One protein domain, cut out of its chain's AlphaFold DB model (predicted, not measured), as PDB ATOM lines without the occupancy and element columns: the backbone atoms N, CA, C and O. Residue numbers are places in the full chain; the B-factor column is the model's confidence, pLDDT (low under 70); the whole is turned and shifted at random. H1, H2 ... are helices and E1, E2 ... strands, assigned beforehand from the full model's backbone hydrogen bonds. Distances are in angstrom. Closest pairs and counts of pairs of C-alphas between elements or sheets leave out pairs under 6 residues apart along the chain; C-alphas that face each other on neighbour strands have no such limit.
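This is residues 146 to 360 of the 382 residues of the protein "PAAR domain-containing protein" of Hafnia alvei (UniProt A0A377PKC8). A strongly twisted sheet of seven strands makes the core; it curls round H4, and helices pack on both of its faces, H2, H4 and H5 on one and H1 and H6 on the other. The hairpin of E7 and E8 forms a small sheet of its own far from the middle, while H7 lies off the large sheet after a long link. The printed part has 215 residues, with seven named helices and nine named strands in the order E1 E2 E3 E4 H1 E5 H2 H3 E6 H4 E7 E8 H5 E9 H6 H7. The large sheet runs E6 E4 E3 E2 E1 E5 E9, all antiparallel, and the class is mixed, helices and strands. The whole is compact, with a radius of gyration of the C-alphas of 17.4 A and spans of 58 by 41 by 37 A.

In the large sheet stand, in order, E6 (residues 252 to 259), E4 (185 to 194), E3 (167 to 174), E2 (157 to 164), E1 (146 to 151), E5 (212 to 216) and E9 (322 to 324), with E6 and E9 as edge strands. E1 to E4 form a meander, each strand the antiparallel neighbour of the one before, and each step is a hairpin. Within hydrogen-bond range are N 149 and O 159 of E1 and E2 at 2.8 A, N 162 and O 169 of E2 and E3 at 2.8 A, and N 191 and O 172 of E4 and E3 at 2.8 A. So are N 253 and O 190 of E6 and E4 at 2.9 A, N 148 and O 214 of E1 and E5 at 2.8 A, and N 215 and O 323 of E5 and E9 at 2.8 A. The sheet curls round H4 (residues 265 to 275), whose closest C-alphas to E2 are those of Cys 265 and Ala 158, 5.3 A apart. H2 (residues 221 to 234) is on the same face and touches H4 with residues 224 to 228 alone; the closest C-alphas are those of Thr 224 and Val 272, 6.5 A, at a steep tilt of 58 degrees, opposite ways. H5 (residues 303 to 314) is on the sheet at a height of 8.2 A; it touches H4 only at their ends and only just, with 3 pairs of C-alphas within 8 A, the closest being those of Ala 266 and Pro 303, 5.6 A. H1 (residues 195 to 208) is on the face opposite H2 and H4, at a height of 8.4 A, slantwise to the strands at 42 degrees to E2 on the local plane. H3 (residues 246 to 251) is on the same face as H1, over none of the strands. H6 (residues 326 to 332) is on the sheet too; its closest C-alphas to E5 are those of Thr 326 and Val 213, 4.7 A. H7 (residues 345 to 358) is not on the sheet; it and H5 are near each other, with 6 pairs of C-alphas within 10 A. E7 (residues 282 to 285) and E8 (residues 294 to 297) form a hairpin, with N 283 and O 296 at 2.8 A. In each of the seven helices every O i to N i+4 pair is within hydrogen-bond range.

E1 begins at C-alpha 146, (164.935, 163.259, 191.512). E4, the longest strand, measures 26.9 A from first to last C-alpha, E2 23.3 A and E3 23.0 A. E6 bends by 78 degrees at residue 255. H2 measures 20.7 A, H7 20.2 A and H1 19.8 A. H7 ends at C-alpha 358, (140.779, 154.527, 193.037).

The C-alphas farthest apart are those of Asp 240 and Thr 289, 58.6 A. The printed part has no cut. The links H2 to H3 and H6 to H7 are long. The mean pLDDT of the printed part is 80.0; 54 residues are under 70, among them 283 to 299 and 342 to 360.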
ATOM      1  N   VAL A 146     166.070 163.939 190.892       97.44
ATOM      2  CA  VAL A 146     164.935 163.259 191.512       97.44
ATOM      3  C   VAL A 146     164.363 162.287 190.490       97.44
ATOM      4  O   VAL A 146     164.039 162.678 189.367       97.44
ATOM      5  N   PHE A 147     164.252 161.021 190.874       97.44
ATOM      6  CA  PHE A 147     163.808 159.947 190.000       97.44
ATOM      7  C   PHE A 147     162.568 159.279 190.579       97.44
ATOM      8  O   PHE A 147     162.568 158.820 191.721       97.44
ATOM      9  N   VAL A 148     161.511 159.219 189.776       97.62
ATOM     10  CA  VAL A 148     160.299 158.460 190.070       97.62
ATOM     11  C   VAL A 148     160.435 157.083 189.455       97.62
ATOM     12  O   VAL A 148     160.669 156.951 188.253       97.62
ATOM     13  N   TRP A 149     160.246 156.072 190.285       96.81
ATOM     14  CA  TRP A 149     160.235 154.676 189.898       96.81
ATOM     15  C   TRP A 149     158.801 154.186 189.909       96.81
ATOM     16  O   TRP A 149     158.075 154.439 190.872       96.81
ATOM     17  N   THR A 150     158.392 153.498 188.850       93.88
ATOM     18  CA  THR A 150     157.068 152.885 188.770       93.88
ATOM     19  C   THR A 150     157.175 151.440 188.336       93.88
ATOM     20  O   THR A 150     157.818 151.117 187.341       93.88
ATOM     21  N   GLU A 151     156.493 150.591 189.078       87.25
ATOM     22  CA  GLU A 151     156.397 149.158 188.894       87.25
ATOM     23  C   GLU A 151     154.929 148.801 188.688       87.25
ATOM     24  O   GLU A 151     154.045 149.349 189.356       87.25
ATOM     25  N   THR A 152     154.650 147.915 187.739       76.50
ATOM     26  CA  THR A 152     153.273 147.612 187.339       76.50
ATOM     27  C   THR A 152     152.881 146.156 187.526       76.50
ATOM     28  O   THR A 152     151.808 145.797 187.056       76.50
ATOM     29  N   HIS A 153     153.698 145.325 188.181       69.94
ATOM     30  CA  HIS A 153     153.276 143.962 188.494       69.94
ATOM     31  C   HIS A 153     152.357 143.969 189.726       69.94
ATOM     32  O   HIS A 153     152.511 144.755 190.660       69.94
ATOM     33  N   GLU A 154     151.358 143.086 189.726       67.62
ATOM     34  CA  GLU A 154     150.373 142.976 190.807       67.62
ATOM     35  C   GLU A 154     149.679 144.323 191.115       67.62
ATOM     36  O   GLU A 154     149.144 144.977 190.226       67.62
ATOM     37  N   ALA A 155     149.664 144.786 192.370       64.19
ATOM     38  CA  ALA A 155     149.068 146.080 192.729       64.19
ATOM     39  C   ALA A 155     149.855 147.294 192.183       64.19
ATOM     40  O   ALA A 155     149.364 148.425 192.255       64.19
ATOM     41  N   GLY A 156     151.047 147.055 191.632       75.81
ATOM     42  CA  GLY A 156     152.030 148.057 191.270       75.81
ATOM     43  C   GLY A 156     152.668 148.724 192.486       75.81
ATOM     44  O   GLY A 156     152.138 148.707 193.604       75.81
ATOM     45  N   HIS A 157     153.793 149.383 192.247       88.50
ATOM     46  CA  HIS A 157     154.526 150.132 193.255       88.50
ATOM     47  C   HIS A 157     155.100 151.418 192.669       88.50
ATOM     48  O   HIS A 157     155.351 151.525 191.470       88.50
ATOM     49  N   ALA A 158     155.266 152.433 193.510       92.50
ATOM     50  CA  ALA A 158     155.873 153.690 193.113       92.50
ATOM     51  C   ALA A 158     156.752 154.221 194.239       92.50
ATOM     52  O   ALA A 158     156.330 154.284 195.393       92.50
ATOM     53  N   PHE A 159     157.973 154.622 193.919       95.69
ATOM     54  CA  PHE A 159     158.900 155.152 194.911       95.69
ATOM     55  C   PHE A 159     159.809 156.215 194.307       95.69
ATOM     56  O   PHE A 159     159.860 156.396 193.089       95.69
ATOM     57  N   ILE A 160     160.515 156.943 195.169       97.44
ATOM     58  CA  ILE A 160     161.416 158.019 194.761       97.44
ATOM     59  C   ILE A 160     162.848 157.630 195.100       97.44
ATOM     60  O   ILE A 160     163.116 157.179 196.214       97.44
ATOM     61  N   SER A 161     163.779 157.865 194.177       97.06
ATOM     62  CA  SER A 161     165.189 158.010 194.528       97.06
ATOM     63  C   SER A 161     165.653 159.446 194.310       97.06
ATOM     64  O   SER A 161     165.254 160.116 193.356       97.06
ATOM     65  N   VAL A 162     166.485 159.942 195.219       96.31
ATOM     66  CA  VAL A 162     167.152 161.237 195.108       96.31
ATOM     67  C   VAL A 162     168.641 160.968 195.017       96.31
ATOM     68  O   VAL A 162     169.183 160.244 195.850       96.31
ATOM     69  N   HIS A 163     169.289 161.499 193.986       93.94
ATOM     70  CA  HIS A 163     170.729 161.371 193.808       93.94
ATOM     71  C   HIS A 163     171.383 162.734 194.014       93.94
ATOM     72  O   HIS A 163     170.919 163.732 193.452       93.94
ATOM     73  N   ILE A 164     172.440 162.776 194.824       90.44
ATOM     74  CA  ILE A 164     173.231 163.981 195.100       90.44
ATOM     75  C   ILE A 164     174.700 163.589 194.992       90.44
ATOM     76  O   ILE A 164     175.190 162.805 195.794       90.44
ATOM     77  N   ASN A 165     175.419 164.126 194.009       86.19
ATOM     78  CA  ASN A 165     176.830 163.809 193.762       86.19
ATOM     79  C   ASN A 165     177.110 162.294 193.667       86.19
ATOM     80  O   ASN A 165     178.107 161.806 194.194       86.19
ATOM     81  N   SER A 166     176.217 161.561 192.994       85.12
ATOM     82  CA  SER A 166     176.221 160.095 192.860       85.12
ATOM     83  C   SER A 166     175.922 159.303 194.141       85.12
ATOM     84  O   SER A 166     175.851 158.078 194.064       85.12
ATOM     85  N   GLU A 167     175.697 159.959 195.279       87.19
ATOM     86  CA  GLU A 167     175.124 159.326 196.469       87.19
ATOM     87  C   GLU A 167     173.629 159.091 196.240       87.19
ATOM     88  O   GLU A 167     172.929 159.984 195.751       87.19
ATOM     89  N   VAL A 168     173.145 157.887 196.556       91.38
ATOM     90  CA  VAL A 168     171.777 157.461 196.244       91.38
ATOM     91  C   VAL A 168     170.958 157.280 197.514       91.38
ATOM     92  O   VAL A 168     171.316 156.520 198.411       91.38
ATOM     93  N   PHE A 169     169.806 157.944 197.543       94.88
ATOM     94  CA  PHE A 169     168.828 157.872 198.620       94.88
ATOM     95  C   PHE A 169     167.512 157.345 198.060       94.88
ATOM     96  O   PHE A 169     166.928 157.985 197.187       94.88
ATOM     97  N   VAL A 170     167.025 156.207 198.549       97.00
ATOM     98  CA  VAL A 170     165.741 155.632 198.121       97.00
ATOM     99  C   VAL A 170     164.709 155.781 199.228       97.00
ATOM    100  O   VAL A 170     164.927 155.378 200.371       97.00
ATOM    101  N   PHE A 171     163.553 156.322 198.858       96.62
ATOM    102  CA  PHE A 171     162.389 156.495 199.712       96.62
ATOM    103  C   PHE A 171     161.237 155.676 199.148       96.62
ATOM    104  O   PHE A 171     160.634 156.038 198.135       96.62
ATOM    105  N   THR A 172     160.936 154.565 199.811       94.56
ATOM    106  CA  THR A 172     159.902 153.622 199.380       94.56
ATOM    107  C   THR A 172     158.874 153.445 200.490       94.56
ATOM    108  O   THR A 172     159.215 153.128 201.629       94.56
ATOM    109  N   TYR A 173     157.611 153.731 200.175       89.56
ATOM    110  CA  TYR A 173     156.496 153.706 201.120       89.56
ATOM    111  C   TYR A 173     155.554 152.558 200.775       89.56
ATOM    112  O   TYR A 173     155.149 152.420 199.624       89.56
ATOM    113  N   GLY A 174     155.212 151.724 201.753       86.81
ATOM    114  CA  GLY A 174     154.530 150.466 201.479       86.81
ATOM    115  C   GLY A 174     154.085 149.723 202.728       86.81
ATOM    116  O   GLY A 174     154.495 150.023 203.848       86.81
ATOM    117  N   ARG A 175     153.282 148.680 202.506       82.31
ATOM    118  CA  ARG A 175     152.937 147.679 203.525       82.31
ATOM    119  C   ARG A 175     154.077 146.671 203.674       82.31
ATOM    120  O   ARG A 175     153.996 145.561 203.150       82.31
ATOM    121  N   PHE A 176     155.153 147.069 204.349       79.94
ATOM    122  CA  PHE A 176     156.368 146.250 204.504       79.94
ATOM    123  C   PHE A 176     156.381 145.332 205.738       79.94
ATOM    124  O   PHE A 176     157.390 144.670 205.978       79.94
ATOM    125  N   ALA A 177     155.291 145.305 206.506       75.19
ATOM    126  CA  ALA A 177     155.108 144.452 207.678       75.19
ATOM    127  C   ALA A 177     153.694 143.838 207.664       75.19
ATOM    128  O   ALA A 177     153.287 143.255 206.653       75.19
ATOM    129  N   ARG A 178     152.928 143.984 208.754       61.41
ATOM    130  CA  ARG A 178     151.592 143.400 208.904       61.41
ATOM    131  C   ARG A 178     150.671 143.826 207.758       61.41
ATOM    132  O   ARG A 178     150.510 145.009 207.449       61.41
ATOM    133  N   ARG A 179     150.033 142.834 207.136       60.72
ATOM    134  CA  ARG A 179     149.009 143.022 206.102       60.72
ATOM    135  C   ARG A 179     147.665 142.565 206.633       60.72
ATOM    136  O   ARG A 179     147.585 141.589 207.374       60.72
ATOM    137  N   SER A 180     146.605 143.248 206.215       49.16
ATOM    138  CA  SER A 180     145.263 142.807 206.568       49.16
ATOM    139  C   SER A 180     144.867 141.463 205.987       49.16
ATOM    140  O   SER A 180     145.390 141.069 204.948       49.16
ATOM    141  N   MET A 181     143.894 140.791 206.617       35.69
ATOM    142  CA  MET A 181     143.344 139.504 206.153       35.69
ATOM    143  C   MET A 181     142.866 139.564 204.685       35.69
ATOM    144  O   MET A 181     142.823 138.547 204.004       35.69
ATOM    145  N   ILE A 182     142.551 140.769 204.189       42.81
ATOM    146  CA  ILE A 182     142.113 141.049 202.813       42.81
ATOM    147  C   ILE A 182     143.186 141.795 201.981       42.81
ATOM    148  O   ILE A 182     142.977 142.056 200.805       42.81
ATOM    149  N   GLY A 183     144.334 142.157 202.565       54.81
ATOM    150  CA  GLY A 183     145.506 142.719 201.876       54.81
ATOM    151  C   GLY A 183     145.456 144.204 201.480       54.81
ATOM    152  O   GLY A 183     146.461 144.715 200.987       54.81
ATOM    153  N   PHE A 184     144.341 144.914 201.703       58.00
ATOM    154  CA  PHE A 184     144.159 146.296 201.220       58.00
ATOM    155  C   PHE A 184     144.706 147.385 202.156       58.00
ATOM    156  O   PHE A 184     145.186 148.418 201.684       58.00
ATOM    157  N   ILE A 185     144.673 147.124 203.464       65.56
ATOM    158  CA  ILE A 185     145.149 148.019 204.527       65.56
ATOM    159  C   ILE A 185     146.332 147.363 205.245       65.56
ATOM    160  O   ILE A 185     146.395 146.129 205.342       65.56
ATOM    161  N   GLY A 186     147.270 148.173 205.727       72.88
ATOM    162  CA  GLY A 186     148.348 147.715 206.597       72.88
ATOM    163  C   GLY A 186     149.188 148.858 207.149       72.88
ATOM    164  O   GLY A 186     148.872 150.032 206.946       72.88
ATOM    165  N   ASP A 187     150.271 148.487 207.822       80.25
ATOM    166  CA  ASP A 187     151.239 149.427 208.383       80.25
ATOM    167  C   ASP A 187     151.845 150.295 207.265       80.25
ATOM    168  O   ASP A 187     152.433 149.777 206.309       80.25
ATOM    169  N   GLY A 188     151.672 151.616 207.368       86.81
ATOM    170  CA  GLY A 188     152.252 152.606 206.466       86.81
ATOM    171  C   GLY A 188     153.712 152.833 206.805       86.81
ATOM    172  O   GLY A 188     154.056 153.712 207.597       86.81
ATOM    173  N   ILE A 189     154.582 152.012 206.219       90.19
ATOM    174  CA  ILE A 189     156.012 152.049 206.510       90.19
ATOM    175  C   ILE A 189     156.746 152.787 205.399       90.19
ATOM    176  O   ILE A 189     156.715 152.384 204.237       90.19
ATOM    177  N   LEU A 190     157.449 153.853 205.777       94.25
ATOM    178  CA  LEU A 190     158.407 154.538 204.920       94.25
ATOM    179  C   LEU A 190     159.804 153.986 205.201       94.25
ATOM    180  O   LEU A 190     160.339 154.152 206.296       94.25
ATOM    181  N   ASN A 191     160.399 153.342 204.204       95.19
ATOM    182  CA  ASN A 191     161.798 152.945 204.221       95.19
ATOM    183  C   ASN A 191     162.663 154.070 203.658       95.19
ATOM    184  O   ASN A 191     162.382 154.585 202.573       95.19
ATOM    185  N   TYR A 192     163.729 154.404 204.386       95.50
ATOM    186  CA  TYR A 192     164.795 155.285 203.922       95.50
ATOM    187  C   TYR A 192     166.078 154.467 203.740       95.50
ATOM    188  O   TYR A 192     166.773 154.145 204.705       95.50
ATOM    189  N   LEU A 193     166.358 154.095 202.493       94.25
ATOM    190  CA  LEU A 193     167.510 153.281 202.113       94.25
ATOM    191  C   LEU A 193     168.629 154.179 201.581       94.25
ATOM    192  O   LEU A 193     168.371 155.173 200.898       94.25
ATOM    193  N   VAL A 194     169.866 153.808 201.890       90.69
ATOM    194  CA  VAL A 194     171.089 154.532 201.519       90.69
ATOM    195  C   VAL A 194     172.145 153.534 201.065       90.69
ATOM    196  O   VAL A 194     172.051 152.356 201.416       90.69
ATOM    197  N   ASP A 195     173.149 154.009 200.334       80.94
ATOM    198  CA  ASP A 195     174.307 153.211 199.917       80.94
ATOM    199  C   ASP A 195     173.889 151.907 199.202       80.94
ATOM    200  O   ASP A 195     172.976 151.906 198.370       80.94
ATOM    201  N   ASP A 196     174.533 150.791 199.544       85.62
ATOM    202  CA  ASP A 196     174.291 149.472 198.958       85.62
ATOM    203  C   ASP A 196     172.838 149.005 199.141       85.62
ATOM    204  O   ASP A 196     172.263 148.439 198.214       85.62
ATOM    205  N   ASP A 197     172.195 149.323 200.277       88.88
ATOM    206  CA  ASP A 197     170.783 148.975 200.513       88.88
ATOM    207  C   ASP A 197     169.870 149.618 199.451       88.88
ATOM    208  O   ASP A 197     168.873 149.029 199.025       88.88
ATOM    209  N   ALA A 198     170.189 150.850 199.039       90.19
ATOM    210  CA  ALA A 198     169.439 151.559 198.012       90.19
ATOM    211  C   ALA A 198     169.694 150.957 196.624       90.19
ATOM    212  O   ALA A 198     168.738 150.750 195.871       90.19
ATOM    213  N   ILE A 199     170.961 150.659 196.311       87.38
ATOM    214  CA  ILE A 199     171.382 150.073 195.032       87.38
ATOM    215  C   ILE A 199     170.742 148.699 194.827       87.38
ATOM    216  O   ILE A 199     170.129 148.461 193.783       87.38
ATOM    217  N   ASP A 200     170.812 147.824 195.826       89.00
ATOM    218  CA  ASP A 200     170.204 146.491 195.794       89.00
ATOM    219  C   ASP A 200     168.687 146.559 195.596       89.00
ATOM    220  O   ASP A 200     168.114 145.796 194.805       89.00
ATOM    221  N   TYR A 201     168.030 147.499 196.283       90.88
ATOM    222  CA  TYR A 201     166.587 147.676 196.188       90.88
ATOM    223  C   TYR A 201     166.161 148.061 194.772       90.88
ATOM    224  O   TYR A 201     165.440 147.297 194.131       90.88
ATOM    225  N   TYR A 202     166.618 149.199 194.233       89.06
ATOM    226  CA  TYR A 202     166.126 149.615 192.916       89.06
ATOM    227  C   TYR A 202     166.655 148.726 191.782       89.06
ATOM    228  O   TYR A 202     166.016 148.662 190.739       89.06
ATOM    229  N   THR A 203     167.781 148.015 191.951       89.44
ATOM    230  CA  THR A 203     168.262 147.033 190.956       89.44
ATOM    231  C   THR A 203     167.319 145.833 190.892       89.44
ATOM    232  O   THR A 203     166.989 145.354 189.804       89.44
ATOM    233  N   THR A 204     166.815 145.388 192.050       89.06
ATOM    234  CA  THR A 204     165.748 144.383 192.121       89.06
ATOM    235  C   THR A 204     164.492 144.885 191.414       89.06
ATOM    236  O   THR A 204     163.975 144.198 190.538       89.06
ATOM    237  N   GLU A 205     164.038 146.095 191.724       91.06
ATOM    238  CA  GLU A 205     162.859 146.692 191.084       91.06
ATOM    239  C   GLU A 205     163.046 146.828 189.559       91.06
ATOM    240  O   GLU A 205     162.160 146.474 188.785       91.06
ATOM    241  N   LEU A 206     164.228 147.253 189.102       92.06
ATOM    242  CA  LEU A 206     164.541 147.494 187.691       92.06
ATOM    243  C   LEU A 206     164.512 146.229 186.822       92.06
ATOM    244  O   LEU A 206     164.131 146.302 185.650       92.06
ATOM    245  N   TYR A 207     164.962 145.093 187.362       90.69
ATOM    246  CA  TYR A 207     165.128 143.855 186.590       90.69
ATOM    247  C   TYR A 207     164.141 142.758 186.949       90.69
ATOM    248  O   TYR A 207     163.674 142.055 186.062       90.69
ATOM    249  N   LYS A 208     163.836 142.589 188.236       87.25
ATOM    250  CA  LYS A 208     162.895 141.564 188.682       87.25
ATOM    251  C   LYS A 208     161.456 142.010 188.466       87.25
ATOM    252  O   LYS A 208     160.634 141.192 188.073       87.25
ATOM    253  N   MET A 209     161.185 143.289 188.712       83.50
ATOM    254  CA  MET A 209     159.842 143.867 188.656       83.50
ATOM    255  C   MET A 209     159.634 144.790 187.445       83.50
ATOM    256  O   MET A 209     158.645 145.514 187.379       83.50
ATOM    257  N   SER A 210     160.594 144.823 186.514       89.25
ATOM    258  CA  SER A 210     160.550 145.648 185.300       89.25
ATOM    259  C   SER A 210     160.174 147.116 185.533       89.25
ATOM    260  O   SER A 210     159.510 147.744 184.702       89.25
ATOM    261  N   ALA A 211     160.629 147.688 186.652       93.62
ATOM    262  CA  ALA A 211     160.334 149.068 186.990       93.62
ATOM    263  C   ALA A 211     160.875 150.037 185.927       93.62
ATOM    264  O   ALA A 211     161.963 149.870 185.363       93.62
ATOM    265  N   ARG A 212     160.106 151.095 185.676       96.06
ATOM    266  CA  ARG A 212     160.476 152.209 184.799       96.06
ATOM    267  C   ARG A 212     160.894 153.407 185.629       96.06
ATOM    268  O   ARG A 212     160.394 153.602 186.733       96.06
ATOM    269  N   VAL A 213     161.807 154.206 185.082       97.31
ATOM    270  CA  VAL A 213     162.454 155.301 185.813       97.31
ATOM    271  C   VAL A 213     162.320 156.606 185.052       97.31
ATOM    272  O   VAL A 213     162.720 156.704 183.888       97.31
ATOM    273  N   PHE A 214     161.807 157.626 185.729       97.38
ATOM    274  CA  PHE A 214     161.557 158.952 185.177       97.38
ATOM    275  C   PHE A 214     162.293 160.002 185.999       97.38
ATOM    276  O   PHE A 214     162.062 160.124 187.198       97.38
ATOM    277  N   ARG A 215     163.168 160.776 185.361       96.88
ATOM    278  CA  ARG A 215     163.793 161.945 185.978       96.88
ATOM    279  C   ARG A 215     162.814 163.111 185.938       96.88
ATOM    280  O   ARG A 215     162.233 163.367 184.882       96.88
ATOM    281  N   ILE A 216     162.638 163.780 187.072       96.56
ATOM    282  CA  ILE A 216     161.781 164.958 187.219       96.56
ATOM    283  C   ILE A 216     162.680 166.185 187.351       96.56
ATOM    284  O   ILE A 216     163.323 166.375 188.382       96.56
ATOM    285  N   ASP A 217     162.744 166.996 186.299       92.12
ATOM    286  CA  ASP A 217     163.736 168.072 186.173       92.12
ATOM    287  C   ASP A 217     163.322 169.361 186.903       92.12
ATOM    288  O   ASP A 217     164.169 170.204 187.188       92.12
ATOM    289  N   ASP A 218     162.038 169.518 187.243       92.56
ATOM    290  CA  ASP A 218     161.511 170.695 187.948       92.56
ATOM    291  C   ASP A 218     161.366 170.508 189.472       92.56
ATOM    292  O   ASP A 218     160.999 171.451 190.178       92.56
ATOM    293  N   ALA A 219     161.664 169.316 189.999       93.44
ATOM    294  CA  ALA A 219     161.597 169.034 191.428       93.44
ATOM    295  C   ALA A 219     162.909 169.419 192.131       93.44
ATOM    296  O   ALA A 219     164.002 169.038 191.709       93.44
ATOM    297  N   GLY A 220     162.823 170.135 193.258       91.31
ATOM    298  CA  GLY A 220     164.009 170.512 194.029       91.31
ATOM    299  C   GLY A 220     164.692 169.299 194.674       91.31
ATOM    300  O   GLY A 220     164.120 168.682 195.569       91.31
ATOM    301  N   ILE A 221     165.929 168.981 194.272       92.50
ATOM    302  CA  ILE A 221     166.687 167.794 194.730       92.50
ATOM    303  C   ILE A 221     166.837 167.764 196.264       92.50
ATOM    304  O   ILE A 221     166.324 166.855 196.919       92.50
ATOM    305  N   GLN A 222     167.485 168.776 196.859       90.56
ATOM    306  CA  GLN A 222     167.680 168.851 198.316       90.56
ATOM    307  C   GLN A 222     166.357 168.885 199.081       90.56
ATOM    308  O   GLN A 222     166.219 168.205 200.097       90.56
ATOM    309  N   LEU A 223     165.383 169.656 198.590       92.38
ATOM    310  CA  LEU A 223     164.092 169.799 199.255       92.38
ATOM    311  C   LEU A 223     163.313 168.477 199.254       92.38
ATOM    312  O   LEU A 223     162.759 168.100 200.281       92.38
ATOM    313  N   THR A 224     163.336 167.731 198.145       92.38
ATOM    314  CA  THR A 224     162.707 166.404 198.047       92.38
ATOM    315  C   THR A 224     163.271 165.454 199.101       92.38
ATOM    316  O   THR A 224     162.506 164.831 199.837       92.38
ATOM    317  N   LYS A 225     164.605 165.389 199.228       93.88
ATOM    318  CA  LYS A 225     165.270 164.579 200.260       93.88
ATOM    319  C   LYS A 225     164.842 165.008 201.666       93.88
ATOM    320  O   LYS A 225     164.396 164.172 202.444       93.88
ATOM    321  N   GLN A 226     164.913 166.305 201.967       90.00
ATOM    322  CA  GLN A 226     164.556 166.848 203.282       90.00
ATOM    323  C   GLN A 226     163.101 166.556 203.666       90.00
ATOM    324  O   GLN A 226     162.827 166.228 204.818       90.00
ATOM    325  N   LEU A 227     162.164 166.640 202.718       91.00
ATOM    326  CA  LEU A 227     160.750 166.344 202.956       91.00
ATOM    327  C   LEU A 227     160.523 164.871 203.312       91.00
ATOM    328  O   LEU A 227     159.764 164.579 204.239       91.00
ATOM    329  N   PHE A 228     161.184 163.941 202.618       94.31
ATOM    330  CA  PHE A 228     161.104 162.524 202.968       94.31
ATOM    331  C   PHE A 228     161.792 162.210 204.297       94.31
ATOM    332  O   PHE A 228     161.216 161.493 205.114       94.31
ATOM    333  N   GLU A 229     162.977 162.768 204.551       90.94
ATOM    334  CA  GLU A 229     163.687 162.593 205.823       90.94
ATOM    335  C   GLU A 229     162.873 163.125 207.000       90.94
ATOM    336  O   GLU A 229     162.765 162.456 208.024       90.94
ATOM    337  N   ALA A 230     162.251 164.297 206.852       88.06
ATOM    338  CA  ALA A 230     161.376 164.859 207.871       88.06
ATOM    339  C   ALA A 230     160.215 163.906 208.190       88.06
ATOM    340  O   ALA A 230     159.980 163.608 209.359       88.06
ATOM    341  N   ARG A 231     159.540 163.361 207.168       90.81
ATOM    342  CA  ARG A 231     158.470 162.366 207.362       90.81
ATOM    343  C   ARG A 231     158.989 161.100 208.042       90.81
ATOM    344  O   ARG A 231     158.382 160.629 209.000       90.81
ATOM    345  N   TRP A 232     160.125 160.574 207.595       93.12
ATOM    346  CA  TRP A 232     160.737 159.379 208.176       93.12
ATOM    347  C   TRP A 232     161.091 159.580 209.656       93.12
ATOM    348  O   TRP A 232     160.732 158.755 210.490       93.12
ATOM    349  N   ASN A 233     161.700 160.717 210.003       90.44
ATOM    350  CA  ASN A 233     162.089 161.058 211.374       90.44
ATOM    351  C   ASN A 233     160.897 161.195 212.334       90.44
ATOM    352  O   ASN A 233     161.063 161.001 213.535       90.44
ATOM    353  N   THR A 234     159.702 161.521 211.828       89.12
ATOM    354  CA  THR A 234     158.480 161.561 212.651       89.12
ATOM    355  C   THR A 234     157.872 160.184 212.921       89.12
ATOM    356  O   THR A 234     157.036 160.055 213.814       89.12
ATOM    357  N   GLY A 235     158.269 159.159 212.163       89.25
ATOM    358  CA  GLY A 235     157.698 157.823 212.277       89.25
ATOM    359  C   GLY A 235     158.254 157.015 213.449       89.25
ATOM    360  O   GLY A 235     159.371 157.225 213.928       89.25
ATOM    361  N   LYS A 236     157.471 156.036 213.906       93.00
ATOM    362  CA  LYS A 236     157.861 155.118 214.983       93.00
ATOM    363  C   LYS A 236     158.814 154.038 214.466       93.00
ATOM    364  O   LYS A 236     158.770 153.657 213.297       93.00
ATOM    365  N   SER A 237     159.684 153.536 215.345       91.62
ATOM    366  CA  SER A 237     160.523 152.365 215.054       91.62
ATOM    367  C   SER A 237     159.672 151.136 214.742       91.62
ATOM    368  O   SER A 237     158.633 150.945 215.365       91.62
ATOM    369  N   VAL A 238     160.136 150.304 213.810       90.94
ATOM    370  CA  VAL A 238     159.488 149.038 213.420       90.94
ATOM    371  C   VAL A 238     160.383 147.821 213.676       90.94
ATOM    372  O   VAL A 238     160.140 146.749 213.133       90.94
ATOM    373  N   ALA A 239     161.430 147.988 214.490       88.25
ATOM    374  CA  ALA A 239     162.409 146.941 214.784       88.25
ATOM    375  C   ALA A 239     161.774 145.679 215.397       88.25
ATOM    376  O   ALA A 239     162.209 144.572 215.094       88.25
ATOM    377  N   ASP A 240     160.716 145.862 216.190       86.81
ATOM    378  CA  ASP A 240     160.023 144.788 216.908       86.81
ATOM    379  C   ASP A 240     158.884 144.146 216.088       86.81
ATOM    380  O   ASP A 240     158.170 143.282 216.589       86.81
ATOM    381  N   LEU A 241     158.673 144.562 214.830       85.19
ATOM    382  CA  LEU A 241     157.666 143.943 213.965       85.19
ATOM    383  C   LEU A 241     158.219 142.649 213.358       85.19
ATOM    384  O   LEU A 241     159.014 142.691 212.419       85.19
ATOM    385  N   ASP A 242     157.753 141.500 213.849       82.62
ATOM    386  CA  ASP A 242     158.204 140.175 213.395       82.62
ATOM    387  C   ASP A 242     158.007 139.944 211.886       82.62
ATOM    388  O   ASP A 242     158.865 139.354 211.229       82.62
ATOM    389  N   ASP A 243     156.920 140.480 211.321       82.88
ATOM    390  CA  ASP A 243     156.575 140.353 209.898       82.88
ATOM    391  C   ASP A 243     157.421 141.247 208.970       82.88
ATOM    392  O   ASP A 243     157.345 141.127 207.743       82.88
ATOM    393  N   ALA A 244     158.203 142.179 209.525       84.56
ATOM    394  CA  ALA A 244     159.042 143.073 208.739       84.56
ATOM    395  C   ALA A 244     160.348 142.383 208.315       84.56
ATOM    396  O   ALA A 244     161.012 141.703 209.097       84.56
ATOM    397  N   LYS A 245     160.780 142.614 207.071       86.94
ATOM    398  CA  LYS A 245     162.125 142.209 206.622       86.94
ATOM    399  C   LYS A 245     163.199 142.955 207.419       86.94
ATOM    400  O   LYS A 245     162.989 144.105 207.793       86.94
ATOM    401  N   GLU A 246     164.383 142.366 207.572       88.38
ATOM    402  CA  GLU A 246     165.499 142.970 208.325       88.38
ATOM    403  C   GLU A 246     165.874 144.379 207.846       88.38
ATOM    404  O   GLU A 246     166.100 145.281 208.654       88.38
ATOM    405  N   ILE A 247     165.854 144.612 206.529       88.50
ATOM    406  CA  ILE A 247     166.085 145.953 205.985       88.50
ATOM    407  C   ILE A 247     165.029 146.953 206.471       88.50
ATOM    408  O   ILE A 247     165.372 148.058 206.885       88.50
ATOM    409  N   THR A 248     163.760 146.545 206.505       90.81
ATOM    410  CA  THR A 248     162.645 147.353 207.004       90.81
ATOM    411  C   THR A 248     162.744 147.561 208.510       90.81
ATOM    412  O   THR A 248     162.525 148.668 208.980       90.81
ATOM    413  N   LYS A 249     163.137 146.549 209.288       91.25
ATOM    414  CA  LYS A 249     163.367 146.705 210.735       91.25
ATOM    415  C   LYS A 249     164.434 147.759 211.033       91.25
ATOM    416  O   LYS A 249     164.278 148.553 211.958       91.25
ATOM    417  N   ARG A 250     165.500 147.798 210.226       92.00
ATOM    418  CA  ARG A 250     166.623 148.736 210.380       92.00
ATOM    419  C   ARG A 250     166.338 150.137 209.828       92.00
ATOM    420  O   ARG A 250     166.777 151.124 210.413       92.00
ATOM    421  N   ARG A 251     165.680 150.227 208.670       92.00
ATOM    422  CA  ARG A 251     165.560 151.454 207.855       92.00
ATOM    423  C   ARG A 251     164.123 151.947 207.680       92.00
ATOM    424  O   ARG A 251     163.907 152.995 207.075       92.00
ATOM    425  N   GLY A 252     163.146 151.211 208.187       93.19
ATOM    426  CA  GLY A 252     161.731 151.532 208.106       93.19
ATOM    427  C   GLY A 252     161.252 152.325 209.310       93.19
ATOM    428  O   GLY A 252     161.745 152.176 210.430       93.19
ATOM    429  N   ARG A 253     160.259 153.175 209.071       93.12
ATOM    430  CA  ARG A 253     159.508 153.864 210.119       93.12
ATOM    431  C   ARG A 253     158.023 153.783 209.816       93.12
ATOM    432  O   ARG A 253     157.618 154.020 208.680       93.12
ATOM    433  N   LEU A 254     157.228 153.461 210.831       89.81
ATOM    434  CA  LEU A 254     155.771 153.507 210.760       89.81
ATOM    435  C   LEU A 254     155.341 154.972 210.845       89.81
ATOM    436  O   LEU A 254     155.481 155.587 211.905       89.81
ATOM    437  N   ILE A 255     154.878 155.532 209.732       85.19
ATOM    438  CA  ILE A 255     154.519 156.953 209.637       85.19
ATOM    439  C   ILE A 255     153.006 157.181 209.686       85.19
ATOM    440  O   ILE A 255     152.574 158.242 210.128       85.19
ATOM    441  N   ASP A 256     152.212 156.190 209.280       81.56
ATOM    442  CA  ASP A 256     150.748 156.236 209.237       81.56
ATOM    443  C   ASP A 256     150.167 154.843 208.894       81.56
ATOM    444  O   ASP A 256     150.786 153.800 209.131       81.56
ATOM    445  N   THR A 257     148.943 154.822 208.364       74.69
ATOM    446  CA  THR A 257     148.266 153.631 207.851       74.69
ATOM    447  C   THR A 257     148.223 153.678 206.328       74.69
ATOM    448  O   THR A 257     147.719 154.636 205.737       74.69
ATOM    449  N   TYR A 258     148.681 152.601 205.697       65.50
ATOM    450  CA  TYR A 258     148.622 152.441 204.252       65.50
ATOM    451  C   TYR A 258     147.232 151.977 203.814       65.50
ATOM    452  O   TYR A 258     146.750 150.936 204.267       65.50
ATOM    453  N   ASP A 259     146.648 152.669 202.837       62.22
ATOM    454  CA  ASP A 259     145.395 152.308 202.170       62.22
ATOM    455  C   ASP A 259     145.569 152.388 200.644       62.22
ATOM    456  O   ASP A 259     145.834 153.462 200.094       62.22
ATOM    457  N   LEU A 260     145.367 151.258 199.944       58.06
ATOM    458  CA  LEU A 260     145.433 151.191 198.473       58.06
ATOM    459  C   LEU A 260     144.554 152.219 197.764       58.06
ATOM    460  O   LEU A 260     144.858 152.564 196.631       58.06
ATOM    461  N   THR A 261     143.499 152.711 198.404       54.81
ATOM    462  CA  THR A 261     142.503 153.569 197.766       54.81
ATOM    463  C   THR A 261     142.837 155.058 197.820       54.81
ATOM    464  O   THR A 261     142.263 155.819 197.042       54.81
ATOM    465  N   GLY A 262     143.757 155.500 198.691       55.97
ATOM    466  CA  GLY A 262     143.996 156.937 198.895       55.97
ATOM    467  C   GLY A 262     145.223 157.366 199.704       55.97
ATOM    468  O   GLY A 262     145.606 158.526 199.601       55.97
ATOM    469  N   SER A 263     145.857 156.472 200.471       65.94
ATOM    470  CA  SER A 263     147.123 156.745 201.175       65.94
ATOM    471  C   SER A 263     148.121 155.641 200.848       65.94
ATOM    472  O   SER A 263     148.261 154.648 201.562       65.94
ATOM    473  N   ASN A 264     148.747 155.767 199.685       72.69
ATOM    474  CA  ASN A 264     149.614 154.748 199.107       72.69
ATOM    475  C   ASN A 264     150.898 155.329 198.498       72.69
ATOM    476  O   ASN A 264     151.122 156.542 198.472       72.69
ATOM    477  N   CYS A 265     151.746 154.439 197.990       81.56
ATOM    478  CA  CYS A 265     153.056 154.745 197.426       81.56
ATOM    479  C   CYS A 265     153.027 155.838 196.336       81.56
ATOM    480  O   CYS A 265     153.852 156.758 196.362       81.56
ATOM    481  N   ALA A 266     152.017 155.832 195.459       79.81
ATOM    482  CA  ALA A 266     151.836 156.854 194.428       79.81
ATOM    483  C   ALA A 266     151.444 158.212 195.036       79.81
ATOM    484  O   ALA A 266     152.077 159.224 194.734       79.81
ATOM    485  N   THR A 267     150.480 158.238 195.962       79.94
ATOM    486  CA  THR A 267     150.038 159.493 196.601       79.94
ATOM    487  C   THR A 267     151.144 160.165 197.420       79.94
ATOM    488  O   THR A 267     151.296 161.387 197.353       79.94
ATOM    489  N   HIS A 268     151.969 159.394 198.141       84.25
ATOM    490  CA  HIS A 268     153.107 159.935 198.890       84.25
ATOM    491  C   HIS A 268     154.164 160.518 197.950       84.25
ATOM    492  O   HIS A 268     154.623 161.637 198.180       84.25
ATOM    493  N   SER A 269     154.491 159.796 196.875       89.25
ATOM    494  CA  SER A 269     155.444 160.245 195.856       89.25
ATOM    495  C   SER A 269     155.000 161.567 195.221       89.25
ATOM    496  O   SER A 269     155.752 162.539 195.218       89.25
ATOM    497  N   VAL A 270     153.744 161.647 194.771       87.62
ATOM    498  CA  VAL A 270     153.165 162.859 194.163       87.62
ATOM    499  C   VAL A 270     153.129 164.021 195.156       87.62
ATOM    500  O   VAL A 270     153.540 165.131 194.823       87.62
ATOM    501  N   THR A 271     152.693 163.775 196.396       87.56
ATOM    502  CA  THR A 271     152.603 164.825 197.424       87.56
ATOM    503  C   THR A 271     153.968 165.438 197.719       87.56
ATOM    504  O   THR A 271     154.081 166.659 197.804       87.56
ATOM    505  N   VAL A 272     155.008 164.612 197.877       88.94
ATOM    506  CA  VAL A 272     156.355 165.126 198.159       88.94
ATOM    507  C   VAL A 272     156.907 165.899 196.966       88.94
ATOM    508  O   VAL A 272     157.449 166.980 197.163       88.94
ATOM    509  N   LEU A 273     156.716 165.415 195.738       92.00
ATOM    510  CA  LEU A 273     157.163 166.131 194.539       92.00
ATOM    511  C   LEU A 273     156.496 167.505 194.392       92.00
ATOM    512  O   LEU A 273     157.181 168.480 194.086       92.00
ATOM    513  N   ARG A 274     155.191 167.614 194.677       89.62
ATOM    514  CA  ARG A 274     154.486 168.910 194.710       89.62
ATOM    515  C   ARG A 274     155.058 169.839 195.773       89.62
ATOM    516  O   ARG A 274     155.354 170.996 195.494       89.62
ATOM    517  N   GLN A 275     155.261 169.328 196.988       86.31
ATOM    518  CA  GLN A 275     155.883 170.088 198.079       86.31
ATOM    519  C   GLN A 275     157.324 170.507 197.744       86.31
ATOM    520  O   GLN A 275     157.769 171.562 198.188       86.31
ATOM    521  N   ALA A 276     158.028 169.718 196.930       90.00
ATOM    522  CA  ALA A 276     159.358 170.025 196.421       90.00
ATOM    523  C   ALA A 276     159.366 171.023 195.244       90.00
ATOM    524  O   ALA A 276     160.438 171.335 194.723       90.00
ATOM    525  N   GLY A 277     158.198 171.532 194.838       87.75
ATOM    526  CA  GLY A 277     158.045 172.571 193.820       87.75
ATOM    527  C   GLY A 277     157.753 172.065 192.407       87.75
ATOM    528  O   GLY A 277     157.612 172.893 191.506       87.75
ATOM    529  N   SER A 278     157.628 170.748 192.207       91.62
ATOM    530  CA  SER A 278     157.311 170.186 190.896       91.62
ATOM    531  C   SER A 278     155.898 170.567 190.463       91.62
ATOM    532  O   SER A 278     154.929 170.415 191.210       91.62
ATOM    533  N   LYS A 279     155.782 171.042 189.225       89.62
ATOM    534  CA  LYS A 279     154.530 171.455 188.588       89.62
ATOM    535  C   LYS A 279     154.064 170.453 187.552       89.62
ATOM    536  O   LYS A 279     153.060 170.710 186.886       89.62
ATOM    537  N   ILE A 280     154.756 169.318 187.415       88.94
ATOM    538  CA  ILE A 280     154.407 168.329 186.402       88.94
ATOM    539  C   ILE A 280     152.944 167.929 186.542       88.94
ATOM    540  O   ILE A 280     152.229 167.948 185.560       88.94
ATOM    541  N   PHE A 281     152.439 167.732 187.757       85.25
ATOM    542  CA  PHE A 281     151.061 167.296 187.991       85.25
ATOM    543  C   PHE A 281     149.987 168.361 187.730       85.25
ATOM    544  O   PHE A 281     148.807 168.034 187.793       85.25
ATOM    545  N   GLY A 282     150.359 169.605 187.423       74.81
ATOM    546  CA  GLY A 282     149.408 170.640 187.037       74.81
ATOM    547  C   GLY A 282     148.794 170.349 185.668       74.81
ATOM    548  O   GLY A 282     149.502 170.079 184.690       74.81
ATOM    549  N   THR A 283     147.473 170.435 185.570       62.38
ATOM    550  CA  THR A 283     146.742 170.407 184.306       62.38
ATOM    551  C   THR A 283     146.094 171.749 184.040       62.38
ATOM    552  O   THR A 283     145.486 172.362 184.906       62.38
ATOM    553  N   SER A 284     146.236 172.226 182.805       54.31
ATOM    554  CA  SER A 284     145.456 173.348 182.301       54.31
ATOM    555  C   SER A 284     144.704 172.884 181.066       54.31
ATOM    556  O   SER A 284     145.275 172.356 180.108       54.31
ATOM    557  N   TYR A 285     143.389 173.038 181.098       51.31
ATOM    558  CA  TYR A 285     142.537 172.780 179.950       51.31
ATOM    559  C   TYR A 285     141.618 173.971 179.764       51.31
ATOM    560  O   TYR A 285     140.974 174.420 180.704       51.31
ATOM    561  N   THR A 286     141.559 174.492 178.544       46.53
ATOM    562  CA  THR A 286     140.630 175.566 178.192       46.53
ATOM    563  C   THR A 286     139.401 174.930 177.549       46.53
ATOM    564  O   THR A 286     139.501 174.439 176.420       46.53
ATOM    565  N   PRO A 287     138.243 174.900 178.228       46.31
ATOM    566  CA  PRO A 287     137.021 174.394 177.631       46.31
ATOM    567  C   PRO A 287     136.632 175.259 176.440       46.31
ATOM    568  O   PRO A 287     136.606 176.486 176.543       46.31
ATOM    569  N   MET A 288     136.250 174.627 175.326       45.59
ATOM    570  CA  MET A 288     135.728 175.353 174.156       45.59
ATOM    571  C   MET A 288     134.495 176.204 174.497       45.59
ATOM    572  O   MET A 288     134.192 177.166 173.799       45.59
ATOM    573  N   THR A 289     133.785 175.842 175.567       49.22
ATOM    574  CA  THR A 289     132.558 176.486 176.034       49.22
ATOM    575  C   THR A 289     132.798 177.769 176.817       49.22
ATOM    576  O   THR A 289     132.035 178.715 176.654       49.22
ATOM    577  N   THR A 290     133.815 177.813 177.677       56.72
ATOM    578  CA  THR A 290     134.086 178.984 178.525       56.72
ATOM    579  C   THR A 290     135.229 179.835 177.997       56.72
ATOM    580  O   THR A 290     135.297 181.004 178.348       56.72
ATOM    581  N   GLN A 291     136.126 179.266 177.183       49.66
ATOM    582  CA  GLN A 291     137.364 179.903 176.712       49.66
ATOM    583  C   GLN A 291     138.286 180.414 177.838       49.66
ATOM    584  O   GLN A 291     139.271 181.095 177.568       49.66
ATOM    585  N   PHE A 292     138.016 180.036 179.090       52.59
ATOM    586  CA  PHE A 292     138.874 180.310 180.238       52.59
ATOM    587  C   PHE A 292     139.656 179.047 180.604       52.59
ATOM    588  O   PHE A 292     139.035 177.987 180.726       52.59
ATOM    589  N   PRO A 293     140.985 179.123 180.783       46.59
ATOM    590  CA  PRO A 293     141.763 177.986 181.248       46.59
ATOM    591  C   PRO A 293     141.287 177.574 182.645       46.59
ATOM    592  O   PRO A 293     141.256 178.379 183.572       46.59
ATOM    593  N   ILE A 294     140.880 176.314 182.771       49.34
ATOM    594  CA  ILE A 294     140.658 175.659 184.052       49.34
ATOM    595  C   ILE A 294     141.983 175.018 184.433       49.34
ATOM    596  O   ILE A 294     142.471 174.129 183.731       49.34
ATOM    597  N   GLU A 295     142.550 175.502 185.529       49.62
ATOM    598  CA  GLU A 295     143.716 174.914 186.173       49.62
ATOM    599  C   GLU A 295     143.254 173.876 187.199       49.62
ATOM    600  O   GLU A 295     142.293 174.089 187.942       49.62
ATOM    601  N   GLY A 296     143.918 172.730 187.205       53.91
ATOM    602  CA  GLY A 296     143.694 171.623 188.121       53.91
ATOM    603  C   GLY A 296     145.002 170.891 188.399       53.91
ATOM    604  O   GLY A 296     146.046 171.220 187.838       53.91
ATOM    605  N   GLU A 297     144.949 169.894 189.273       57.88
ATOM    606  CA  GLU A 297     146.077 169.006 189.543       57.88
ATOM    607  C   GLU A 297     145.635 167.553 189.388       57.88
ATOM    608  O   GLU A 297     144.538 167.177 189.801       57.88
ATOM    609  N   GLU A 298     146.503 166.739 188.796       64.94
ATOM    610  CA  GLU A 298     146.299 165.300 188.666       64.94
ATOM    611  C   GLU A 298     146.856 164.583 189.880       64.94
ATOM    612  O   GLU A 298     148.059 164.629 190.141       64.94
ATOM    613  N   ASP A 299     145.982 163.905 190.608       65.81
ATOM    614  CA  ASP A 299     146.359 162.982 191.666       65.81
ATOM    615  C   ASP A 299     146.570 161.571 191.116       65.81
ATOM    616  O   ASP A 299     146.107 161.249 190.026       65.81
ATOM    617  N   PHE A 300     147.270 160.728 191.883       71.06
ATOM    618  CA  PHE A 300     147.509 159.332 191.521       71.06
ATOM    619  C   PHE A 300     147.456 158.440 192.753       71.06
ATOM    620  O   PHE A 300     148.350 158.483 193.595       71.06
ATOM    621  N   ALA A 301     146.434 157.589 192.825       66.25
ATOM    622  CA  ALA A 301     146.351 156.508 193.804       66.25
ATOM    623  C   ALA A 301     146.687 155.132 193.197       66.25
ATOM    624  O   ALA A 301     146.741 154.141 193.913       66.25
ATOM    625  N   ILE A 302     146.959 155.041 191.893       73.44
ATOM    626  CA  ILE A 302     147.341 153.782 191.241       73.44
ATOM    627  C   ILE A 302     148.692 153.961 190.540       73.44
ATOM    628  O   ILE A 302     148.781 154.801 189.637       73.44
ATOM    629  N   PRO A 303     149.719 153.156 190.871       79.25
ATOM    630  CA  PRO A 303     151.041 153.239 190.242       79.25
ATOM    631  C   PRO A 303     151.025 153.141 188.711       79.25
ATOM    632  O   PRO A 303     151.688 153.931 188.044       79.25
ATOM    633  N   VAL A 304     150.190 152.273 188.128       80.12
ATOM    634  CA  VAL A 304     150.011 152.196 186.662       80.12
ATOM    635  C   VAL A 304     149.489 153.507 186.070       80.12
ATOM    636  O   VAL A 304     149.937 153.924 185.001       80.12
ATOM    637  N   SER A 305     148.568 154.191 186.756       79.81
ATOM    638  CA  SER A 305     148.077 155.495 186.294       79.81
ATOM    639  C   SER A 305     149.192 156.540 186.319       79.81
ATOM    640  O   SER A 305     149.340 157.280 185.347       79.81
ATOM    641  N   LEU A 306     150.002 156.558 187.384       87.56
ATOM    642  CA  LEU A 306     151.161 157.448 187.500       87.56
ATOM    643  C   LEU A 306     152.187 157.168 186.397       87.56
ATOM    644  O   LEU A 306     152.645 158.097 185.737       87.56
ATOM    645  N   GLN A 307     152.492 155.897 186.131       90.69
ATOM    646  CA  GLN A 307     153.389 155.518 185.042       90.69
ATOM    647  C   GLN A 307     152.862 156.013 183.694       90.69
ATOM    648  O   GLN A 307     153.573 156.702 182.971       90.69
ATOM    649  N   ASN A 308     151.606 155.709 183.350       87.50
ATOM    650  CA  ASN A 308     151.018 156.116 182.070       87.50
ATOM    651  C   ASN A 308     151.029 157.637 181.885       87.50
ATOM    652  O   ASN A 308     151.211 158.134 180.771       87.50
ATOM    653  N   TYR A 309     150.846 158.379 182.975       89.00
ATOM    654  CA  TYR A 309     150.975 159.826 182.986       89.00
ATOM    655  C   TYR A 309     152.412 160.281 182.690       89.00
ATOM    656  O   TYR A 309     152.622 161.077 181.772       89.00
ATOM    657  N   LEU A 310     153.402 159.743 183.407       92.19
ATOM    658  CA  LEU A 310     154.815 160.100 183.239       92.19
ATOM    659  C   LEU A 310     155.344 159.743 181.846       92.19
ATOM    660  O   LEU A 310     156.085 160.525 181.262       92.19
ATOM    661  N   VAL A 311     154.901 158.622 181.274       92.31
ATOM    662  CA  VAL A 311     155.220 158.215 179.895       92.31
ATOM    663  C   VAL A 311     154.661 159.201 178.881       92.31
ATOM    664  O   VAL A 311     155.355 159.629 177.964       92.31
ATOM    665  N   LYS A 312     153.393 159.587 179.037       89.38
ATOM    666  CA  LYS A 312     152.773 160.560 178.138       89.38
ATOM    667  C   LYS A 312     153.467 161.917 178.242       89.38
ATOM    668  O   LYS A 312     153.635 162.596 177.230       89.38
ATOM    669  N   ARG A 313     153.868 162.311 179.454       89.44
ATOM    670  CA  ARG A 313     154.583 163.565 179.692       89.44
ATOM    671  C   ARG A 313     155.995 163.534 179.113       89.44
ATOM    672  O   ARG A 313     156.353 164.483 178.428       89.44
ATOM    673  N   SER A 314     156.731 162.435 179.274       91.50
ATOM    674  CA  SER A 314     158.091 162.292 178.734       91.50
ATOM    675  C   SER A 314     158.153 162.277 177.204       91.50
ATOM    676  O   SER A 314     159.183 162.599 176.619       91.50
ATOM    677  N   GLN A 315     157.049 161.931 176.540       89.44
ATOM    678  CA  GLN A 315     156.915 161.973 175.080       89.44
ATOM    679  C   GLN A 315     156.404 163.327 174.556       89.44
ATOM    680  O   GLN A 315     156.367 163.556 173.345       89.44
ATOM    681  N   SER A 316     155.973 164.230 175.440       83.75
ATOM    682  CA  SER A 316     155.402 165.514 175.049       83.75
ATOM    683  C   SER A 316     156.495 166.511 174.680       83.75
ATOM    684  O   SER A 316     157.156 167.065 175.545       83.75
ATOM    685  N   LEU A 317     156.582 166.890 173.405       78.31
ATOM    686  CA  LEU A 317     157.495 167.954 172.954       78.31
ATOM    687  C   LEU A 317     157.170 169.346 173.537       78.31
ATOM    688  O   LEU A 317     157.925 170.291 173.337       78.31
ATOM    689  N   LYS A 318     156.029 169.492 174.227       78.31
ATOM    690  CA  LYS A 318     155.631 170.735 174.907       78.31
ATOM    691  C   LYS A 318     156.242 170.883 176.301       78.31
ATOM    692  O   LYS A 318     156.299 172.000 176.800       78.31
ATOM    693  N   PHE A 319     156.638 169.779 176.933       77.44
ATOM    694  CA  PHE A 319     157.099 169.753 178.318       77.44
ATOM    695  C   PHE A 319     158.397 168.946 178.385       77.44
ATOM    696  O   PHE A 319     158.407 167.772 178.048       77.44
ATOM    697  N   MET A 320     159.491 169.584 178.798       83.06
ATOM    698  CA  MET A 320     160.820 168.956 178.914       83.06
ATOM    699  C   MET A 320     161.181 168.660 180.379       83.06
ATOM    700  O   MET A 320     162.351 168.573 180.725       83.06
ATOM    701  N   ASP A 321     160.175 168.571 181.247       89.94
ATOM    702  CA  ASP A 321     160.317 168.455 182.703       89.94
ATOM    703  C   ASP A 321     160.300 167.004 183.213       89.94
ATOM    704  O   ASP A 321     160.622 166.758 184.374       89.94
ATOM    705  N   VAL A 322     159.968 166.038 182.349       94.69
ATOM    706  CA  VAL A 322     160.036 164.602 182.643       94.69
ATOM    707  C   VAL A 322     160.810 163.886 181.548       94.69
ATOM    708  O   VAL A 322     160.465 163.982 180.373       94.69
ATOM    709  N   ILE A 323     161.826 163.112 181.927       93.94
ATOM    710  CA  ILE A 323     162.638 162.327 180.989       93.94
ATOM    711  C   ILE A 323     162.658 160.873 181.442       93.94
ATOM    712  O   ILE A 323     163.033 160.572 182.574       93.94
ATOM    713  N   GLU A 324     162.298 159.943 180.557       95.94
ATOM    714  CA  GLU A 324     162.472 158.521 180.850       95.94
ATOM    715  C   GLU A 324     163.957 158.141 180.768       95.94
ATOM    716  O   GLU A 324     164.614 158.299 179.738       95.94
ATOM    717  N   VAL A 325     164.490 157.622 181.872       95.88
ATOM    718  CA  VAL A 325     165.910 157.283 182.040       95.88
ATOM    719  C   VAL A 325     166.134 155.801 182.350       95.88
ATOM    720  O   VAL A 325     167.258 155.407 182.655       95.88
ATOM    721  N   THR A 326     165.109 154.957 182.192       95.75
ATOM    722  CA  THR A 326     165.157 153.501 182.426       95.75
ATOM    723  C   THR A 326     166.387 152.841 181.787       95.75
ATOM    724  O   THR A 326     167.139 152.134 182.454       95.75
ATOM    725  N   ASN A 327     166.669 153.129 180.511       93.69
ATOM    726  CA  ASN A 327     167.823 152.550 179.811       93.69
ATOM    727  C   ASN A 327     169.169 153.078 180.328       93.69
ATOM    728  O   ASN A 327     170.148 152.338 180.341       93.69
ATOM    729  N   LYS A 328     169.235 154.333 180.795       94.06
ATOM    730  CA  LYS A 328     170.458 154.875 181.411       94.06
ATOM    731  C   LYS A 328     170.763 154.148 182.720       94.06
ATOM    732  O   LYS A 328     171.912 153.789 182.952       94.06
ATOM    733  N   PHE A 329     169.737 153.870 183.527       93.75
ATOM    734  CA  PHE A 329     169.882 153.061 184.737       93.75
ATOM    735  C   PHE A 329     170.307 151.626 184.419       93.75
ATOM    736  O   PHE A 329     171.272 151.160 185.013       93.75
ATOM    737  N   LYS A 330     169.684 150.963 183.432       92.50
ATOM    738  CA  LYS A 330     170.082 149.605 183.002       92.50
ATOM    739  C   LYS A 330     171.517 149.534 182.467       92.50
ATOM    740  O   LYS A 330     172.179 148.513 182.617       92.50
ATOM    741  N   ASN A 331     172.006 150.605 181.844       91.12
ATOM    742  CA  ASN A 331     173.392 150.676 181.379       91.12
ATOM    743  C   ASN A 331     174.383 150.845 182.538       91.12
ATOM    744  O   ASN A 331     175.462 150.260 182.499       91.12
ATOM    745  N   LYS A 332     174.025 151.646 183.552       88.88
ATOM    746  CA  LYS A 332     174.878 151.919 184.717       88.88
ATOM    747  C   LYS A 332     174.901 150.756 185.714       88.88
ATOM    748  O   LYS A 332     175.961 150.425 186.232       88.88
ATOM    749  N   TYR A 333     173.753 150.135 185.966       87.31
ATOM    750  CA  TYR A 333     173.580 149.045 186.925       87.31
ATOM    751  C   TYR A 333     173.177 147.791 186.162       87.31
ATOM    752  O   TYR A 333     171.996 147.587 185.931       87.31
ATOM    753  N   GLN A 334     174.149 146.998 185.709       84.06
ATOM    754  CA  GLN A 334     173.890 145.830 184.862       84.06
ATOM    755  C   GLN A 334     173.194 144.695 185.625       84.06
ATOM    756  O   GLN A 334     173.410 144.502 186.821       84.06
ATOM    757  N   ASN A 335     172.393 143.900 184.910       84.62
ATOM    758  CA  ASN A 335     171.696 142.761 185.497       84.62
ATOM    759  C   ASN A 335     172.686 141.669 185.936       84.62
ATOM    760  O   ASN A 335     173.344 141.051 185.099       84.62
ATOM    761  N   ALA A 336     172.721 141.367 187.232       78.38
ATOM    762  CA  ALA A 336     173.535 140.304 187.818       78.38
ATOM    763  C   ALA A 336     172.826 138.928 187.840       78.38
ATOM    764  O   ALA A 336     173.039 138.130 188.749       78.38
ATOM    765  N   GLY A 337     171.965 138.641 186.856       76.56
ATOM    766  CA  GLY A 337     171.256 137.357 186.739       76.56
ATOM    767  C   GLY A 337     169.878 137.310 187.407       76.56
ATOM    768  O   GLY A 337     169.358 136.225 187.664       76.56
ATOM    769  N   LEU A 338     169.269 138.466 187.677       79.56
ATOM    770  CA  LEU A 338     167.874 138.557 188.098       79.56
ATOM    771  C   LEU A 338     166.950 138.196 186.932       79.56
ATOM    772  O   LEU A 338     167.134 138.667 185.806       79.56
ATOM    773  N   VAL A 339     165.949 137.368 187.228       81.56
ATOM    774  CA  VAL A 339     164.904 136.958 186.286       81.56
ATOM    775  C   VAL A 339     163.635 137.737 186.605       81.56
ATOM    776  O   VAL A 339     163.225 137.807 187.767       81.56
ATOM    777  N   GLU A 340     163.042 138.324 185.571       81.94
ATOM    778  CA  GLU A 340     161.759 139.017 185.639       81.94
ATOM    779  C   GLU A 340     160.651 138.057 186.091       81.94
ATOM    780  O   GLU A 340     160.596 136.907 185.648       81.94
ATOM    781  N   ILE A 341     159.784 138.505 187.001       77.25
ATOM    782  CA  ILE A 341     158.671 137.680 187.480       77.25
ATOM    783  C   ILE A 341     157.428 137.850 186.603       77.25
ATOM    784  O   ILE A 341     157.036 138.961 186.251       77.25
ATOM    785  N   GLU A 342     156.759 136.738 186.294       68.25
ATOM    786  CA  GLU A 342     155.447 136.780 185.650       68.25
ATOM    787  C   GLU A 342     154.349 137.161 186.651       68.25
ATOM    788  O   GLU A 342     154.366 136.785 187.825       68.25
ATOM    789  N   GLU A 343     153.372 137.921 186.168       60.53
ATOM    790  CA  GLU A 343     152.284 138.447 186.981       60.53
ATOM    791  C   GLU A 343     151.321 137.337 187.440       60.53
ATOM    792  O   GLU A 343     150.775 136.578 186.632       60.53
ATOM    793  N   THR A 344     151.070 137.251 188.749       63.56
ATOM    794  CA  THR A 344     150.190 136.222 189.316       63.56
ATOM    795  C   THR A 344     148.708 136.529 189.053       63.56
ATOM    796  O   THR A 344     148.283 137.685 189.011       63.56
ATOM    797  N   VAL A 345     147.867 135.489 188.927       55.16
ATOM    798  CA  VAL A 345     146.400 135.646 188.765       55.16
ATOM    799  C   VAL A 345     145.794 136.434 189.933       55.16
ATOM    800  O   VAL A 345     144.906 137.259 189.738       55.16
ATOM    801  N   GLN A 346     146.299 136.212 191.148       49.50
ATOM    802  CA  GLN A 346     145.866 136.938 192.339       49.50
ATOM    803  C   GLN A 346     146.297 138.413 192.296       49.50
ATOM    804  O   GLN A 346     145.489 139.283 192.622       49.50
ATOM    805  N   GLY A 347     147.518 138.700 191.834       52.28
ATOM    806  CA  GLY A 347     148.010 140.057 191.599       52.28
ATOM    807  C   GLY A 347     147.135 140.839 190.620       52.28
ATOM    808  O   GLY A 347     146.743 141.962 190.931       52.28
ATOM    809  N   LYS A 348     146.721 140.213 189.508       56.84
ATOM    810  CA  LYS A 348     145.800 140.811 188.522       56.84
ATOM    811  C   LYS A 348     144.443 141.185 189.119       56.84
ATOM    812  O   LYS A 348     143.948 142.283 188.891       56.84
ATOM    813  N   VAL A 349     143.854 140.309 189.935       52.69
ATOM    814  CA  VAL A 349     142.562 140.593 190.588       52.69
ATOM    815  C   VAL A 349     142.683 141.756 191.578       52.69
ATOM    816  O   VAL A 349     141.804 142.619 191.631       52.69
ATOM    817  N   VAL A 350     143.771 141.817 192.352       54.56
ATOM    818  CA  VAL A 350     144.029 142.937 193.274       54.56
ATOM    819  C   VAL A 350     144.240 144.237 192.497       54.56
ATOM    820  O   VAL A 350     143.678 145.261 192.887       54.56
ATOM    821  N   HIS A 351     144.975 144.184 191.384       53.34
ATOM    822  CA  HIS A 351     145.193 145.307 190.476       53.34
ATOM    823  C   HIS A 351     143.880 145.889 189.950       53.34
ATOM    824  O   HIS A 351     143.621 147.081 190.101       53.34
ATOM    825  N   GLU A 352     143.016 145.041 189.386       53.00
ATOM    826  CA  GLU A 352     141.714 145.444 188.846       53.00
ATOM    827  C   GLU A 352     140.804 146.024 189.936       53.00
ATOM    828  O   GLU A 352     140.116 147.025 189.722       53.00
ATOM    829  N   THR A 353     140.836 145.433 191.133       49.59
ATOM    830  CA  THR A 353     140.008 145.868 192.262       49.59
ATOM    831  C   THR A 353     140.478 147.218 192.816       49.59
ATOM    832  O   THR A 353     139.660 148.117 193.010       49.59
ATOM    833  N   ALA A 354     141.786 147.408 193.021       50.09
ATOM    834  CA  ALA A 354     142.360 148.696 193.425       50.09
ATOM    835  C   ALA A 354     142.168 149.764 192.332       50.09
ATOM    836  O   ALA A 354     141.811 150.907 192.631       50.09
ATOM    837  N   GLY A 355     142.310 149.342 191.072       46.66
ATOM    838  CA  GLY A 355     141.965 150.030 189.830       46.66
ATOM    839  C   GLY A 355     140.598 150.706 189.865       46.66
ATOM    840  O   GLY A 355     140.458 151.926 189.748       46.66
ATOM    841  N   ALA A 356     139.576 149.878 190.067       46.47
ATOM    842  CA  ALA A 356     138.181 150.287 190.068       46.47
ATOM    843  C   ALA A 356     137.824 151.214 191.240       46.47
ATOM    844  O   ALA A 356     137.006 152.120 191.074       46.47
ATOM    845  N   ILE A 357     138.427 151.009 192.417       47.19
ATOM    846  CA  ILE A 357     138.110 151.796 193.619       47.19
ATOM    847  C   ILE A 357     138.772 153.182 193.572       47.19
ATOM    848  O   ILE A 357     138.145 154.170 193.950       47.19
ATOM    849  N   SER A 358     140.000 153.277 193.056       43.81
ATOM    850  CA  SER A 358     140.779 154.527 193.037       43.81
ATOM    851  C   SER A 358     140.539 155.382 191.778       43.81
ATOM    852  O   SER A 358     140.957 156.535 191.701       43.81
ATOM    853  N   GLY A 359     139.842 154.847 190.768       44.66
ATOM    854  CA  GLY A 359     139.383 155.602 189.593       44.66
ATOM    855  C   GLY A 359     138.194 156.539 189.864       44.66
ATOM    856  O   GLY A 359     137.869 157.390 189.033       44.66
ATOM    857  N   ALA A 360     137.543 156.415 191.024       39.62
ATOM    858  CA  ALA A 360     136.388 157.217 191.415       39.62
ATOM    859  C   ALA A 360     136.799 158.645 191.832       39.62
ATOM    860  O   ALA A 360     136.957 158.933 193.013       39.62
TER     861      ALA A 360